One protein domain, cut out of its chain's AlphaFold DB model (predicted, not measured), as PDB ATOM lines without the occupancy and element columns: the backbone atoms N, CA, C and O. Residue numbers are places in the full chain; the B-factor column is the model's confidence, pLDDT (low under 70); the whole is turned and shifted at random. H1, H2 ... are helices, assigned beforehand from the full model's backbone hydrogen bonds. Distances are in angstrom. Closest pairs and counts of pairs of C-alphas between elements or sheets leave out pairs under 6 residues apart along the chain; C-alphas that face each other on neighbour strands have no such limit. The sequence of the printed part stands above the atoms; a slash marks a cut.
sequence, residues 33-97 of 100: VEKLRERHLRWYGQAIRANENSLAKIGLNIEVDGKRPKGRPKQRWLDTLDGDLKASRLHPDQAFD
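This is residues 33 to 97 of the 100 residues of the protein "Hypothetical protein" of Hermetia illucens (UniProt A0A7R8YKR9). One long helix, H1, has three shorter helices packed on it: H2 and H4 near its last residues, and H3 crossing it at residues 37 to 41. A long loop, residues 62 to 76, sticks out from this body. The 65 printed residues hold four named helices, H1 to H4 in order, and no named strand: all helix. The whole is only just loose, close to compact, with a radius of gyration of the C-alphas of 13.3 A and spans of 40 by 31 by 17 A.

H1, residues 33 to 49, is the hub. H2, residues 55 to 61, touches its residues 47 to 49 alone, about perpendicular at 81 degrees; the closest C-alphas, of Ala 47 and Ala 56, are 5.0 A apart. H3, residues 77 to 88, touches H1 through Arg 37 and Asp 84, their closest C-alphas, 5.8 A, at a steep tilt of 69.5 degrees, only just short of perpendicular, opposite ways. H4, residues 92 to 95, touches H1; the closest C-alphas, of Gly 45 and Ala 95, are 5.2 A apart. Every O i to N i+4 pair is within hydrogen-bond range in H1, H2 and H3; H4 is too short for one.

H1 begins at C-alpha 33 (-41.269, -40.090, -37.953) and measures 24.4 A, H2 9.9 A, H3 16.3 A; H4, 5.7 A, ends at C-alpha 95 (-34.427, -43.174, -57.269).

The printed part has no cut; H2 to H3 is a long link. No printed residue is under pLDDT 70.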
ATOM      1  N   VAL A  33     -41.656 -38.807 -37.352       91.44
ATOM      2  CA  VAL A  33     -41.269 -40.090 -37.953       91.44
ATOM      3  C   VAL A  33     -41.310 -40.013 -39.480       91.44
ATOM      4  O   VAL A  33     -40.399 -40.508 -40.138       91.44
ATOM      5  N   GLU A  34     -42.304 -39.333 -40.047       93.56
ATOM      6  CA  GLU A  34     -42.403 -39.132 -41.495       93.56
ATOM      7  C   GLU A  34     -41.292 -38.216 -42.007       93.56
ATOM      8  O   GLU A  34     -40.693 -38.488 -43.043       93.56
ATOM      9  N   LYS A  35     -40.939 -37.172 -41.246       92.81
ATOM     10  CA  LYS A  35     -39.824 -36.282 -41.602       92.81
ATOM     11  C   LYS A  35     -38.464 -36.970 -41.527       92.81
ATOM     12  O   LYS A  35     -37.597 -36.710 -42.362       92.81
ATOM     13  N   LEU A  36     -38.274 -37.862 -40.557       93.50
ATOM     14  CA  LEU A  36     -37.082 -38.705 -40.483       93.50
ATOM     15  C   LEU A  36     -37.004 -39.637 -41.694       93.50
ATOM     16  O   LEU A  36     -35.981 -39.640 -42.378       93.50
ATOM     17  N   ARG A  37     -38.104 -40.327 -42.016       95.56
ATOM     18  CA  ARG A  37     -38.214 -41.184 -43.204       95.56
ATOM     19  C   ARG A  37     -37.897 -40.429 -44.490       95.56
ATOM     20  O   ARG A  37     -37.087 -40.884 -45.292       95.56
ATOM     21  N   GLU A  38     -38.484 -39.248 -44.674       94.81
ATOM     22  CA  GLU A  38     -38.222 -38.387 -45.830       94.81
ATOM     23  C   GLU A  38     -36.719 -38.084 -45.963       94.81
ATOM     24  O   GLU A  38     -36.139 -38.203 -47.045       94.81
ATOM     25  N   ARG A  39     -36.059 -37.738 -44.852       95.38
ATOM     26  CA  ARG A  39     -34.625 -37.431 -44.834       95.38
ATOM     27  C   ARG A  39     -33.764 -38.658 -45.135       95.38
ATOM     28  O   ARG A  39     -32.791 -38.528 -45.881       95.38
ATOM     29  N   HIS A  40     -34.113 -39.822 -44.585       95.19
ATOM     30  CA  HIS A  40     -33.424 -41.085 -44.859       95.19
ATOM     31  C   HIS A  40     -33.489 -41.435 -46.346       95.19
ATOM     32  O   HIS A  40     -32.454 -41.662 -46.971       95.19
ATOM     33  N   LEU A  41     -34.690 -41.400 -46.931       94.94
ATOM     34  CA  LEU A  41     -34.917 -41.730 -48.338       94.94
ATOM     35  C   LEU A  41     -34.261 -40.721 -49.283       94.94
ATOM     36  O   LEU A  41     -33.667 -41.111 -50.287       94.94
ATOM     37  N   ARG A  42     -34.286 -39.425 -48.946       94.12
ATOM     38  CA  ARG A  42     -33.599 -38.388 -49.730       94.12
ATOM     39  C   ARG A  42     -32.086 -38.610 -49.750       94.12
ATOM     40  O   ARG A  42     -31.472 -38.511 -50.813       94.12
ATOM     41  N   TRP A  43     -31.494 -38.924 -48.596       94.31
ATOM     42  CA  TRP A  43     -30.073 -39.258 -48.512       94.31
ATOM     43  C   TRP A  43     -29.754 -40.540 -49.282       94.31
ATOM     44  O   TRP A  43     -28.816 -40.545 -50.073       94.31
ATOM     45  N   TYR A  44     -30.562 -41.592 -49.123       94.50
ATOM     46  CA  TYR A  44     -30.376 -42.862 -49.824       94.50
ATOM     47  C   TYR A  44     -30.429 -42.692 -51.343       94.50
ATOM     48  O   TYR A  44     -29.523 -43.136 -52.041       94.50
ATOM     49  N   GLY A  45     -31.424 -41.963 -51.855       93.56
ATOM     50  CA  GLY A  45     -31.503 -41.642 -53.277       93.56
ATOM     51  C   GLY A  45     -30.269 -40.879 -53.764       93.56
ATOM     52  O   GLY A  45     -29.769 -41.130 -54.857       93.56
ATOM     53  N   GLN A  46     -29.737 -39.949 -52.966       93.00
ATOM     54  CA  GLN A  46     -28.492 -39.266 -53.316       93.00
ATOM     55  C   GLN A  46     -27.293 -40.222 -53.321       93.00
ATOM     56  O   GLN A  46     -26.489 -40.166 -54.247       93.00
ATOM     57  N   ALA A  47     -27.185 -41.092 -52.318       93.75
ATOM     58  CA  ALA A  47     -26.097 -42.051 -52.182       93.75
ATOM     59  C   ALA A  47     -26.102 -43.093 -53.310       93.75
ATOM     60  O   ALA A  47     -25.052 -43.364 -53.882       93.75
ATOM     61  N   ILE A  48     -27.268 -43.631 -53.689       93.38
ATOM     62  CA  ILE A  48     -27.366 -44.671 -54.722       93.38
ATOM     63  C   ILE A  48     -27.029 -44.143 -56.123       93.38
ATOM     64  O   ILE A  48     -26.463 -44.883 -56.928       93.38
ATOM     65  N   ARG A  49     -27.315 -42.863 -56.395       92.56
ATOM     66  CA  ARG A  49     -26.984 -42.182 -57.658       92.56
ATOM     67  C   ARG A  49     -25.570 -41.610 -57.705       92.56
ATOM     68  O   ARG A  49     -25.138 -41.165 -58.765       92.56
ATOM     69  N   ALA A  50     -24.887 -41.520 -56.568       94.50
ATOM     70  CA  ALA A  50     -23.548 -40.960 -56.528       94.50
ATOM     71  C   ALA A  50     -22.563 -41.857 -57.294       94.50
ATOM     72  O   ALA A  50     -22.751 -43.070 -57.379       94.50
ATOM     73  N   ASN A  51     -21.501 -41.245 -57.824       93.94
ATOM     74  CA  ASN A  51     -20.406 -41.964 -58.475       93.94
ATOM     75  C   ASN A  51     -19.819 -43.027 -57.536       93.94
ATOM     76  O   ASN A  51     -19.773 -42.811 -56.324       93.94
ATOM     77  N   GLU A  52     -19.280 -44.109 -58.100       92.44
ATOM     78  CA  GLU A  52     -18.772 -45.246 -57.317       92.44
ATOM     79  C   GLU A  52     -17.677 -44.854 -56.315       92.44
ATOM     80  O   GLU A  52     -17.636 -45.353 -55.195       92.44
ATOM     81  N   ASN A  53     -16.862 -43.856 -56.664       94.06
ATOM     82  CA  ASN A  53     -15.791 -43.339 -55.806       94.06
ATOM     83  C   ASN A  53     -16.276 -42.328 -54.748       94.06
ATOM     84  O   ASN A  53     -15.473 -41.782 -53.992       94.06
ATOM     85  N   SER A  54     -17.572 -42.007 -54.706       95.44
ATOM     86  CA  SER A  54     -18.124 -41.104 -53.698       95.44
ATOM     87  C   SER A  54     -18.167 -41.788 -52.337       95.44
ATOM     88  O   SER A  54     -18.670 -42.903 -52.210       95.44
ATOM     89  N   LEU A  55     -17.764 -41.070 -51.286       93.44
ATOM     90  CA  LEU A  55     -17.868 -41.551 -49.904       93.44
ATOM     91  C   LEU A  55     -19.290 -41.998 -49.533       93.44
ATOM     92  O   LEU A  55     -19.450 -42.928 -48.749       93.44
ATOM     93  N   ALA A  56     -20.322 -41.366 -50.101       91.62
ATOM     94  CA  ALA A  56     -21.710 -41.750 -49.852       91.62
ATOM     95  C   ALA A  56     -22.044 -43.136 -50.432       91.62
ATOM     96  O   ALA A  56     -22.740 -43.910 -49.781       91.62
ATOM     97  N   LYS A  57     -21.529 -43.453 -51.626       93.94
ATOM     98  CA  LYS A  57     -21.735 -44.738 -52.306       93.94
ATOM     99  C   LYS A  57     -20.904 -45.844 -51.654       93.94
ATOM    100  O   LYS A  57     -21.445 -46.887 -51.303       93.94
ATOM    101  N   ILE A  58     -19.628 -45.563 -51.373       93.06
ATOM    102  CA  ILE A  58     -18.726 -46.471 -50.649       93.06
ATOM    103  C   ILE A  58     -19.300 -46.804 -49.267       93.06
ATOM    104  O   ILE A  58     -19.418 -47.968 -48.905       93.06
ATOM    105  N   GLY A  59     -19.704 -45.786 -48.501       90.62
ATOM    106  CA  GLY A  59     -20.269 -45.975 -47.165       90.62
ATOM    107  C   GLY A  59     -21.622 -46.689 -47.161       90.62
ATOM    108  O   GLY A  59     -21.959 -47.330 -46.171       90.62
ATOM    109  N   LEU A  60     -22.394 -46.605 -48.248       90.62
ATOM    110  CA  LEU A  60     -23.631 -47.373 -48.407       90.62
ATOM    111  C   LEU A  60     -23.350 -48.869 -48.630       90.62
ATOM    112  O   LEU A  60     -24.089 -49.699 -48.107       90.62
ATOM    113  N   ASN A  61     -22.288 -49.189 -49.374       90.25
ATOM    114  CA  ASN A  61     -21.943 -50.549 -49.798       90.25
ATOM    115  C   ASN A  61     -20.942 -51.260 -48.868       90.25
ATOM    116  O   ASN A  61     -20.595 -52.413 -49.114       90.25
ATOM    117  N   ILE A  62     -20.440 -50.593 -47.824       88.00
ATOM    118  CA  ILE A  62     -19.417 -51.169 -46.948       88.00
ATOM    119  C   ILE A  62     -19.972 -52.329 -46.113       88.00
ATOM    120  O   ILE A  62     -20.927 -52.184 -45.344       88.00
ATOM    121  N   GLU A  63     -19.309 -53.477 -46.203       84.00
ATOM    122  CA  GLU A  63     -19.513 -54.588 -45.283       84.00
ATOM    123  C   GLU A  63     -18.481 -54.505 -44.156       84.00
ATOM    124  O   GLU A  63     -17.273 -54.491 -44.384       84.00
ATOM    125  N   VAL A  64     -18.963 -54.403 -42.917       81.25
ATOM    126  CA  VAL A  64     -18.102 -54.370 -41.730       81.25
ATOM    127  C   VAL A  64     -17.982 -55.785 -41.183       81.25
ATOM    128  O   VAL A  64     -18.978 -56.350 -40.724       81.25
ATOM    129  N   ASP A  65     -16.766 -56.326 -41.219       81.88
ATOM    130  CA  ASP A  65     -16.457 -57.638 -40.659       81.88
ATOM    131  C   ASP A  65     -16.503 -57.635 -39.118       81.88
ATOM    132  O   ASP A  65     -16.294 -56.616 -38.452       81.88
ATOM    133  N   GLY A  66     -16.781 -58.805 -38.545       81.50
ATOM    134  CA  GLY A  66     -16.785 -59.044 -37.108       81.50
ATOM    135  C   GLY A  66     -18.167 -59.234 -36.477       81.50
ATOM    136  O   GLY A  66     -19.230 -58.942 -37.031       81.50
ATOM    137  N   LYS A  67     -18.156 -59.760 -35.246       75.75
ATOM    138  CA  LYS A  67     -19.371 -60.011 -34.459       75.75
ATOM    139  C   LYS A  67     -19.739 -58.778 -33.641       75.75
ATOM    140  O   LYS A  67     -18.921 -58.225 -32.912       75.75
ATOM    141  N   ARG A  68     -21.007 -58.369 -33.716       73.06
ATOM    142  CA  ARG A  68     -21.528 -57.235 -32.940       73.06
ATOM    143  C   ARG A  68     -21.553 -57.580 -31.441       73.06
ATOM    144  O   ARG A  68     -22.035 -58.661 -31.091       73.06
ATOM    145  N   PRO A  69     -21.107 -56.681 -30.547       79.50
ATOM    146  CA  PRO A  69     -21.165 -56.920 -29.110       79.50
ATOM    147  C   PRO A  69     -22.615 -56.996 -28.611       79.50
ATOM    148  O   PRO A  69     -23.533 -56.390 -29.175       79.50
ATOM    149  N   LYS A  70     -22.820 -57.743 -27.524       83.00
ATOM    150  CA  LYS A  70     -24.129 -57.924 -26.884       83.00
ATOM    151  C   LYS A  70     -24.609 -56.592 -26.284       83.00
ATOM    152  O   LYS A  70     -23.852 -55.931 -25.584       83.00
ATOM    153  N   GLY A  71     -25.862 -56.205 -26.552       81.50
ATOM    154  CA  GLY A  71     -26.537 -55.061 -25.912       81.50
ATOM    155  C   GLY A  71     -27.082 -53.992 -26.867       81.50
ATOM    156  O   GLY A  71     -28.150 -53.442 -26.612       81.50
ATOM    157  N   ARG A  72     -26.419 -53.714 -27.998       75.94
ATOM    158  CA  ARG A  72     -26.917 -52.716 -28.967       75.94
ATOM    159  C   ARG A  72     -28.103 -53.281 -29.768       75.94
ATOM    160  O   ARG A  72     -28.018 -54.444 -30.172       75.94
ATOM    161  N   PRO A  73     -29.147 -52.484 -30.085       77.50
ATOM    162  CA  PRO A  73     -30.206 -52.908 -30.999       77.50
ATOM    163  C   PRO A  73     -29.629 -53.508 -32.282       77.50
ATOM    164  O   PRO A  73     -28.643 -52.994 -32.827       77.50
ATOM    165  N   LYS A  74     -30.222 -54.618 -32.736       72.94
ATOM    166  CA  LYS A  74     -29.766 -55.360 -33.923       72.94
ATOM    167  C   LYS A  74     -30.020 -54.604 -35.232       72.94
ATOM    168  O   LYS A  74     -29.352 -54.902 -36.212       72.94
ATOM    169  N   GLN A  75     -30.918 -53.618 -35.211       80.81
ATOM    170  CA  GLN A  75     -31.324 -52.825 -36.368       80.81
ATOM    171  C   GLN A  75     -30.139 -52.064 -36.976       80.81
ATOM    172  O   GLN A  75     -29.445 -51.289 -36.305       80.81
ATOM    173  N   ARG A  76     -29.902 -52.316 -38.261       81.88
ATOM    174  CA  ARG A  76     -28.967 -51.599 -39.120       81.88
ATOM    175  C   ARG A  76     -29.667 -50.410 -39.774       81.88
ATOM    176  O   ARG A  76     -30.893 -50.309 -39.823       81.88
ATOM    177  N   TRP A  77     -28.857 -49.509 -40.312       85.88
ATOM    178  CA  TRP A  77     -29.359 -48.436 -41.162       85.88
ATOM    179  C   TRP A  77     -30.111 -48.991 -42.379       85.88
ATOM    180  O   TRP A  77     -31.228 -48.562 -42.639       85.88
ATOM    181  N   LEU A  78     -29.553 -50.008 -43.047       88.12
ATOM    182  CA  LEU A  78     -30.201 -50.691 -44.174       88.12
ATOM    183  C   LEU A  78     -31.543 -51.332 -43.786       88.12
ATOM    184  O   LEU A  78     -32.508 -51.185 -44.523       88.12
ATOM    185  N   ASP A  79     -31.644 -51.944 -42.599       89.38
ATOM    186  CA  ASP A  79     -32.917 -52.498 -42.102       89.38
ATOM    187  C   ASP A  79     -33.975 -51.396 -41.906       89.38
ATOM    188  O   ASP A  79     -35.166 -51.599 -42.129       89.38
ATOM    189  N   THR A  80     -33.534 -50.205 -41.489       91.69
ATOM    190  CA  THR A  80     -34.410 -49.034 -41.318       91.69
ATOM    191  C   THR A  80     -34.857 -48.496 -42.675       91.69
ATOM    192  O   THR A  80     -36.032 -48.191 -42.852       91.69
ATOM    193  N   LEU A  81     -33.934 -48.433 -43.641       92.69
ATOM    194  CA  LEU A  81     -34.219 -48.035 -45.018       92.69
ATOM    195  C   LEU A  81     -35.214 -48.976 -45.700       92.69
ATOM    196  O   LEU A  81     -36.115 -48.490 -46.372       92.69
ATOM    197  N   ASP A  82     -35.097 -50.293 -45.511       93.12
ATOM    198  CA  ASP A  82     -36.068 -51.264 -46.035       93.12
ATOM    199  C   ASP A  82     -37.476 -51.007 -45.472       93.12
ATOM    200  O   ASP A  82     -38.457 -50.947 -46.217       93.12
ATOM    201  N   GLY A  83     -37.577 -50.758 -44.162       94.75
ATOM    202  CA  GLY A  83     -38.835 -50.360 -43.529       94.75
ATOM    203  C   GLY A  83     -39.394 -49.044 -44.083       94.75
ATOM    204  O   GLY A  83     -40.592 -48.941 -44.344       94.75
ATOM    205  N   ASP A  84     -38.532 -48.053 -44.304       95.62
ATOM    206  CA  ASP A  84     -38.900 -46.747 -44.853       95.62
ATOM    207  C   ASP A  84     -39.364 -46.835 -46.316       95.62
ATOM    208  O   ASP A  84     -40.369 -46.217 -46.676       95.62
ATOM    209  N   LEU A  85     -38.692 -47.637 -47.147       95.44
ATOM    210  CA  LEU A  85     -39.091 -47.919 -48.530       95.44
ATOM    211  C   LEU A  85     -40.462 -48.598 -48.577       95.44
ATOM    212  O   LEU A  85     -41.344 -48.147 -49.310       95.44
ATOM    213  N   LYS A  86     -40.687 -49.620 -47.740       95.75
ATOM    214  CA  LYS A  86     -41.981 -50.313 -47.632       95.75
ATOM    215  C   LYS A  86     -43.095 -49.384 -47.165       95.75
ATOM    216  O   LYS A  86     -44.171 -49.372 -47.759       95.75
ATOM    217  N   ALA A  87     -42.838 -48.583 -46.132       95.25
ATOM    218  CA  ALA A  87     -43.818 -47.645 -45.596       95.25
ATOM    219  C   ALA A  87     -44.198 -46.549 -46.607       95.25
ATOM    220  O   ALA A  87     -45.349 -46.121 -46.632       95.25
ATOM    221  N   SER A  88     -43.253 -46.133 -47.455       93.69
ATOM    222  CA  SER A  88     -43.488 -45.177 -48.545       93.69
ATOM    223  C   SER A  88     -43.929 -45.830 -49.862       93.69
ATOM    224  O   SER A  88     -44.206 -45.110 -50.816       93.69
ATOM    225  N   ARG A  89     -43.998 -47.169 -49.931       94.44
ATOM    226  CA  ARG A  89     -44.288 -47.949 -51.150       94.44
ATOM    227  C   ARG A  89     -43.367 -47.594 -52.327       94.44
ATOM    228  O   ARG A  89     -43.822 -47.497 -53.462       94.44
ATOM    229  N   LEU A  90     -42.082 -47.393 -52.041       93.00
ATOM    230  CA  LEU A  90     -41.071 -47.043 -53.035       93.00
ATOM    231  C   LEU A  90     -40.159 -48.231 -53.343       93.00
ATOM    232  O   LEU A  90     -39.718 -48.939 -52.438       93.00
ATOM    233  N   HIS A  91     -39.832 -48.399 -54.621       92.62
ATOM    234  CA  HIS A  91     -38.780 -49.291 -55.088       92.62
ATOM    235  C   HIS A  91     -37.463 -48.510 -55.250       92.62
ATOM    236  O   HIS A  91     -37.500 -47.387 -55.759       92.62
ATOM    237  N   PRO A  92     -36.294 -49.066 -54.871       89.81
ATOM    238  CA  PRO A  92     -34.998 -48.396 -55.023       89.81
ATOM    239  C   PRO A  92     -34.727 -47.836 -56.424       89.81
ATOM    240  O   PRO A  92     -34.183 -46.739 -56.543       89.81
ATOM    241  N   ASP A  93     -35.162 -48.534 -57.474       89.69
ATOM    242  CA  ASP A  93     -34.951 -48.112 -58.869       89.69
ATOM    243  C   ASP A  93     -35.639 -46.783 -59.203       89.69
ATOM    244  O   ASP A  93     -35.146 -46.018 -60.032       89.69
ATOM    245  N   GLN A  94     -36.724 -46.443 -58.497       89.81
ATOM    246  CA  GLN A  94     -37.404 -45.154 -58.655       89.81
ATOM    247  C   GLN A  94     -36.507 -43.977 -58.256       89.81
ATOM    248  O   GLN A  94     -36.784 -42.840 -58.622       89.81
ATOM    249  N   ALA A  95     -35.405 -44.215 -57.537       88.94
ATOM    250  CA  ALA A  95     -34.427 -43.174 -57.269       88.94
ATOM    251  C   ALA A  95     -33.774 -42.639 -58.557       88.94
ATOM    252  O   ALA A  95     -33.309 -41.500 -58.547       88.94
ATOM    253  N   PHE A  96     -33.708 -43.416 -59.639       87.94
ATOM    254  CA  PHE A  96     -33.081 -43.001 -60.899       87.94
ATOM    255  C   PHE A  96     -34.053 -42.307 -61.857       87.94
ATOM    256  O   PHE A  96     -33.608 -41.574 -62.740       87.94
ATOM    257  N   ASP A  97     -35.358 -42.482 -61.652       83.38
ATOM    258  CA  ASP A  97     -36.389 -41.841 -62.456       83.38
ATOM    259  C   ASP A  97     -36.593 -40.386 -62.008       83.38
ATOM    260  O   ASP A  97     -37.223 -40.085 -60.991       83.38
TER     261      ASP A  97